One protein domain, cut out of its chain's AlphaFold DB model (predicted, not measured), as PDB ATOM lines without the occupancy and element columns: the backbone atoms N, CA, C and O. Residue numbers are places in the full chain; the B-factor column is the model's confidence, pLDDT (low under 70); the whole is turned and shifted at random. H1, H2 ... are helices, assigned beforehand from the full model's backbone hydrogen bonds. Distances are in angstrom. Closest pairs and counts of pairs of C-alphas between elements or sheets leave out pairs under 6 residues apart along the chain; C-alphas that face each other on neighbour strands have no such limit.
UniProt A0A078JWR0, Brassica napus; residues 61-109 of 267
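This is residues 61 to 109 of the 267 residues of a protein of Brassica napus (UniProt A0A078JWR0). One long helix, H2, makes most of the length of a rod; before it the short H1 sticks out at one end, turned off about perpendicular, and after it the printed part folds back through a loop so that the small H3 packs on H2 with Ala 102 near Lys 81. The printed part has 49 residues with three named helices, in the order H1, H2, H3, and no named strand. The class is all helix. The whole is loose, with a radius of gyration of the C-alphas of 13.1 A, and the C-alphas span 40 by 17 by 16 A.

H1, residues 62 to 67, and H2, residues 71 to 90, are close but not clearly touching, the closest C-alphas being those of Leu 67 and Glu 73, 7.5 A apart. Their lines stand about perpendicular, at 82 degrees. H2 touches H3, residues 101 to 104, with residues 81 to 85 alone; the closest C-alphas are those of Lys 81 and Ala 102, 5.6 A apart. H1 and H3 are apart. Every O i to N i+4 pair is within hydrogen-bond range in H1 and H2; H3 is too short for such a pair, and its one O i to N i+3 pair is not within range.

H1 begins at C-alpha 62, (182.523, 189.156, 93.203). H2 measures 28.9 A from C-alpha 71, (180.302, 178.702, 107.316), to C-alpha 90. H3 ends at C-alpha 104, (159.907, 182.479, 105.631).

The two C-alphas farthest apart, those of Glu 62 and Asp 95, are 40.6 A apart. Residues 61 to 67 stand free. The printed part has no cut; the link from H1 to H2 is tight, and that from H2 to H3 is short. The mean pLDDT of the printed part is 72.4, with residues 61 to 71 and 93 to 105 under 70.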
ATOM      1  N   SER A  61     179.653 192.793  94.749       62.34
ATOM      2  CA  SER A  61     181.060 192.518  94.411       62.34
ATOM      3  C   SER A  61     181.318 191.007  94.313       62.34
ATOM      4  O   SER A  61     180.805 190.233  95.124       62.34
ATOM      5  N   GLU A  62     182.129 190.569  93.346       59.34
ATOM      6  CA  GLU A  62     182.523 189.156  93.203       59.34
ATOM      7  C   GLU A  62     183.158 188.594  94.479       59.34
ATOM      8  O   GLU A  62     182.862 187.466  94.866       59.34
ATOM      9  N   MET A  63     183.929 189.410  95.201       55.94
ATOM     10  CA  MET A  63     184.468 189.055  96.515       55.94
ATOM     11  C   MET A  63     183.355 188.776  97.533       55.94
ATOM     12  O   MET A  63     183.404 187.775  98.239       55.94
ATOM     13  N   MET A  64     182.321 189.619  97.576       61.03
ATOM     14  CA  MET A  64     181.165 189.424  98.458       61.03
ATOM     15  C   MET A  64     180.374 188.165  98.068       61.03
ATOM     16  O   MET A  64     179.878 187.452  98.938       61.03
ATOM     17  N   ARG A  65     180.291 187.849  96.767       64.31
ATOM     18  CA  ARG A  65     179.686 186.600  96.277       64.31
ATOM     19  C   ARG A  65     180.491 185.374  96.720       64.31
ATOM     20  O   ARG A  65     179.896 184.435  97.244       64.31
ATOM     21  N   MET A  66     181.820 185.403  96.616       60.53
ATOM     22  CA  MET A  66     182.674 184.289  97.055       60.53
ATOM     23  C   MET A  66     182.674 184.082  98.576       60.53
ATOM     24  O   MET A  66     182.589 182.944  99.033       60.53
ATOM     25  N   LEU A  67     182.712 185.159  99.367       60.94
ATOM     26  CA  LEU A  67     182.653 185.081 100.834       60.94
ATOM     27  C   LEU A  67     181.297 184.554 101.337       60.94
ATOM     28  O   LEU A  67     181.224 183.921 102.388       60.94
ATOM     29  N   SER A  68     180.230 184.741 100.555       60.94
ATOM     30  CA  SER A  68     178.879 184.290 100.908       60.94
ATOM     31  C   SER A  68     178.642 182.771 100.805       60.94
ATOM     32  O   SER A  68     177.528 182.321 101.079       60.94
ATOM     33  N   MET A  69     179.657 181.979 100.427       58.97
ATOM     34  CA  MET A  69     179.592 180.507 100.342       58.97
ATOM     35  C   MET A  69     180.255 179.772 101.527       58.97
ATOM     36  O   MET A  69     180.432 178.556 101.475       58.97
ATOM     37  N   GLY A  70     180.625 180.479 102.602       68.12
ATOM     38  CA  GLY A  70     181.288 179.896 103.775       68.12
ATOM     39  C   GLY A  70     180.389 179.678 105.001       68.12
ATOM     40  O   GLY A  70     179.305 180.243 105.118       68.12
ATOM     41  N   ARG A  71     180.907 178.923 105.981       63.38
ATOM     42  CA  ARG A  71     180.302 178.702 107.316       63.38
ATOM     43  C   ARG A  71     179.997 180.005 108.070       63.38
ATOM     44  O   ARG A  71     179.072 180.064 108.870       63.38
ATOM     45  N   GLU A  72     180.777 181.051 107.813       74.50
ATOM     46  CA  GLU A  72     180.590 182.377 108.407       74.50
ATOM     47  C   GLU A  72     179.279 183.035 107.943       74.50
ATOM     48  O   GLU A  72     178.558 183.621 108.749       74.50
ATOM     49  N   GLU A  73     178.882 182.838 106.682       79.75
ATOM     50  CA  GLU A  73     177.613 183.361 106.172       79.75
ATOM     51  C   GLU A  73     176.411 182.674 106.830       79.75
ATOM     52  O   GLU A  73     175.448 183.345 107.185       79.75
ATOM     53  N   GLU A  74     176.471 181.367 107.089       83.25
ATOM     54  CA  GLU A  74     175.414 180.654 107.822       83.25
ATOM     55  C   GLU A  74     175.238 181.210 109.248       83.25
ATOM     56  O   GLU A  74     174.112 181.417 109.722       83.25
ATOM     57  N   THR A  75     176.347 181.539 109.922       86.69
ATOM     58  CA  THR A  75     176.290 182.195 111.236       86.69
ATOM     59  C   THR A  75     175.716 183.611 111.156       86.69
ATOM     60  O   THR A  75     174.885 183.969 111.994       86.69
ATOM     61  N   HIS A  76     176.070 184.391 110.126       86.94
ATOM     62  CA  HIS A  76     175.480 185.710 109.888       86.94
ATOM     63  C   HIS A  76     173.983 185.622 109.595       86.94
ATOM     64  O   HIS A  76     173.211 186.400 110.151       86.94
ATOM     65  N   GLN A  77     173.549 184.653 108.789       89.69
ATOM     66  CA  GLN A  77     172.135 184.423 108.499       89.69
ATOM     67  C   GLN A  77     171.355 184.047 109.763       89.69
ATOM     68  O   GLN A  77     170.306 184.629 110.041       89.69
ATOM     69  N   THR A  78     171.907 183.162 110.597       88.38
ATOM     70  CA  THR A  78     171.309 182.810 111.895       88.38
ATOM     71  C   THR A  78     171.181 184.033 112.808       88.38
ATOM     72  O   THR A  78     170.155 184.222 113.466       88.38
ATOM     73  N   LEU A  79     172.204 184.894 112.841       90.94
ATOM     74  CA  LEU A  79     172.183 186.119 113.636       90.94
ATOM     75  C   LEU A  79     171.153 187.127 113.111       90.94
ATOM     76  O   LEU A  79     170.382 187.656 113.909       90.94
ATOM     77  N   ARG A  80     171.101 187.355 111.792       91.25
ATOM     78  CA  ARG A  80     170.116 188.229 111.132       91.25
ATOM     79  C   ARG A  80     168.690 187.811 111.492       91.25
ATOM     80  O   ARG A  80     167.937 188.620 112.036       91.25
ATOM     81  N   LYS A  81     168.357 186.527 111.311       88.75
ATOM     82  CA  LYS A  81     167.037 185.977 111.670       88.75
ATOM     83  C   LYS A  81     166.735 186.152 113.161       88.75
ATOM     84  O   LYS A  81     165.667 186.651 113.510       88.75
ATOM     85  N   ARG A  82     167.697 185.865 114.049       90.06
ATOM     86  CA  ARG A  82     167.539 186.065 115.504       90.06
ATOM     87  C   ARG A  82     167.286 187.527 115.879       90.06
ATOM     88  O   ARG A  82     166.490 187.796 116.778       90.06
ATOM     89  N   VAL A  83     167.971 188.475 115.240       91.00
ATOM     90  CA  VAL A  83     167.759 189.912 115.478       91.00
ATOM     91  C   VAL A  83     166.343 190.312 115.072       91.00
ATOM     92  O   VAL A  83     165.654 190.952 115.865       91.00
ATOM     93  N   LEU A  84     165.881 189.886 113.894       89.19
ATOM     94  CA  LEU A  84     164.529 190.186 113.417       89.19
ATOM     95  C   LEU A  84     163.445 189.570 114.306       89.19
ATOM     96  O   LEU A  84     162.480 190.253 114.641       89.19
ATOM     97  N   GLN A  85     163.637 188.332 114.768       86.38
ATOM     98  CA  GLN A  85     162.748 187.694 115.744       86.38
ATOM     99  C   GLN A  85     162.660 188.500 117.043       86.38
ATOM    100  O   GLN A  85     161.569 188.774 117.537       86.38
ATOM    101  N   LYS A  86     163.803 188.934 117.587       88.50
ATOM    102  CA  LYS A  86     163.834 189.747 118.811       88.50
ATOM    103  C   LYS A  86     163.171 191.110 118.628       88.50
ATOM    104  O   LYS A  86     162.467 191.553 119.532       88.50
ATOM    105  N   LEU A  87     163.382 191.762 117.483       87.81
ATOM    106  CA  LEU A  87     162.684 193.001 117.140       87.81
ATOM    107  C   LEU A  87     161.173 192.762 117.080       87.81
ATOM    108  O   LEU A  87     160.415 193.500 117.696       87.81
ATOM    109  N   HIS A  88     160.729 191.693 116.424       83.56
ATOM    110  CA  HIS A  88     159.309 191.371 116.328       83.56
ATOM    111  C   HIS A  88     158.663 191.130 117.701       83.56
ATOM    112  O   HIS A  88     157.639 191.748 118.014       83.56
ATOM    113  N   ALA A  89     159.319 190.334 118.551       85.06
ATOM    114  CA  ALA A  89     158.874 190.050 119.913       85.06
ATOM    115  C   ALA A  89     158.801 191.316 120.788       85.06
ATOM    116  O   ALA A  89     157.834 191.499 121.528       85.06
ATOM    117  N   LEU A  90     159.781 192.224 120.679       85.81
ATOM    118  CA  LEU A  90     159.825 193.461 121.471       85.81
ATOM    119  C   LEU A  90     158.615 194.373 121.213       85.81
ATOM    120  O   LEU A  90     158.150 195.055 122.122       85.81
ATOM    121  N   PHE A  91     158.082 194.361 119.992       81.94
ATOM    122  CA  PHE A  91     156.919 195.161 119.603       81.94
ATOM    123  C   PHE A  91     155.616 194.341 119.589       81.94
ATOM    124  O   PHE A  91     154.702 194.641 118.817       81.94
ATOM    125  N   GLY A  92     155.522 193.314 120.447       71.50
ATOM    126  CA  GLY A  92     154.270 192.622 120.783       71.50
ATOM    127  C   GLY A  92     153.809 191.542 119.800       71.50
ATOM    128  O   GLY A  92     152.646 191.128 119.863       71.50
ATOM    129  N   GLY A  93     154.687 191.095 118.902       65.56
ATOM    130  CA  GLY A  93     154.455 189.931 118.048       65.56
ATOM    131  C   GLY A  93     154.872 188.650 118.763       65.56
ATOM    132  O   GLY A  93     155.972 188.155 118.548       65.56
ATOM    133  N   LEU A  94     154.049 188.200 119.710       53.47
ATOM    134  CA  LEU A  94     154.367 187.080 120.605       53.47
ATOM    135  C   LEU A  94     153.551 185.805 120.334       53.47
ATOM    136  O   LEU A  94     153.835 184.812 120.988       53.47
ATOM    137  N   ASP A  95     152.585 185.813 119.404       49.31
ATOM    138  CA  ASP A  95     151.638 184.688 119.252       49.31
ATOM    139  C   ASP A  95     151.698 183.922 117.924       49.31
ATOM    140  O   ASP A  95     151.205 182.801 117.884       49.31
ATOM    141  N   ASP A  96     152.336 184.442 116.873       51.81
ATOM    142  CA  ASP A  96     152.334 183.777 115.565       51.81
ATOM    143  C   ASP A  96     153.766 183.452 115.119       51.81
ATOM    144  O   ASP A  96     154.425 184.210 114.405       51.81
ATOM    145  N   GLU A  97     154.260 182.284 115.541       52.38
ATOM    146  CA  GLU A  97     155.507 181.666 115.040       52.38
ATOM    147  C   GLU A  97     155.493 181.499 113.500       52.38
ATOM    148  O   GLU A  97     156.542 181.335 112.878       52.38
ATOM    149  N   GLU A  98     154.311 181.571 112.880       50.62
ATOM    150  CA  GLU A  98     154.083 181.438 111.438       50.62
ATOM    151  C   GLU A  98     154.204 182.775 110.667       50.62
ATOM    152  O   GLU A  98     154.427 182.758 109.459       50.62
ATOM    153  N   ASP A  99     154.159 183.929 111.353       51.94
ATOM    154  CA  ASP A  99     154.047 185.265 110.727       51.94
ATOM    155  C   ASP A  99     155.355 186.084 110.776       51.94
ATOM    156  O   ASP A  99     155.452 187.247 110.360       51.94
ATOM    157  N   SER A 100     156.435 185.473 111.269       59.44
ATOM    158  CA  SER A 100     157.755 186.090 111.213       59.44
ATOM    159  C   SER A 100     158.267 186.050 109.772       59.44
ATOM    160  O   SER A 100     158.829 185.053 109.326       59.44
ATOM    161  N   CYS A 101     158.150 187.158 109.038       55.81
ATOM    162  CA  CYS A 101     158.687 187.289 107.673       55.81
ATOM    163  C   CYS A 101     160.174 186.884 107.560       55.81
ATOM    164  O   CYS A 101     160.622 186.421 106.516       55.81
ATOM    165  N   ALA A 102     160.937 186.988 108.655       57.81
ATOM    166  CA  ALA A 102     162.326 186.539 108.740       57.81
ATOM    167  C   ALA A 102     162.505 185.006 108.713       57.81
ATOM    168  O   ALA A 102     163.582 184.526 108.354       57.81
ATOM    169  N   LEU A 103     161.489 184.247 109.135       57.38
ATOM    170  CA  LEU A 103     161.478 182.781 109.140       57.38
ATOM    171  C   LEU A 103     161.114 182.196 107.773       57.38
ATOM    172  O   LEU A 103     161.585 181.111 107.445       57.38
ATOM    173  N   VAL A 104     160.321 182.919 106.975       63.56
ATOM    174  CA  VAL A 104     159.907 182.479 105.631       63.56
ATOM    175  C   VAL A 104     161.041 182.632 104.611       63.56
ATOM    176  O   VAL A 104     161.135 181.849 103.667       63.56
ATOM    177  N   LEU A 105     161.936 183.605 104.808       68.06
ATOM    178  CA  LEU A 105     163.080 183.820 103.923       68.06
ATOM    179  C   LEU A 105     164.195 182.793 104.174       68.06
ATOM    180  O   LEU A 105     164.656 182.604 105.306       68.06
ATOM    181  N   ASP A 106     164.692 182.173 103.099       73.88
ATOM    182  CA  ASP A 106     165.863 181.285 103.151       73.88
ATOM    183  C   ASP A 106     167.111 182.061 103.605       73.88
ATOM    184  O   ASP A 106     167.809 181.670 104.548       73.88
ATOM    185  N   ARG A 107     167.310 183.248 103.024       82.69
ATOM    186  CA  ARG A 107     168.384 184.189 103.353       82.69
ATOM    187  C   ARG A 107     167.814 185.587 103.521       82.69
ATOM    188  O   ARG A 107     166.868 185.950 102.841       82.69
ATOM    189  N   VAL A 108     168.432 186.366 104.400       86.50
ATOM    190  CA  VAL A 108     168.127 187.781 104.592       86.50
ATOM    191  C   VAL A 108     169.321 188.603 104.116       86.50
ATOM    192  O   VAL A 108     170.444 188.460 104.617       86.50
ATOM    193  N   THR A 109     169.085 189.437 103.114       88.75
ATOM    194  CA  THR A 109     170.024 190.420 102.570       88.75
ATOM    195  C   THR A 109     170.102 191.659 103.461       88.75
ATOM    196  O   THR A 109     169.258 191.884 104.328       88.75
TER     197      THR A 109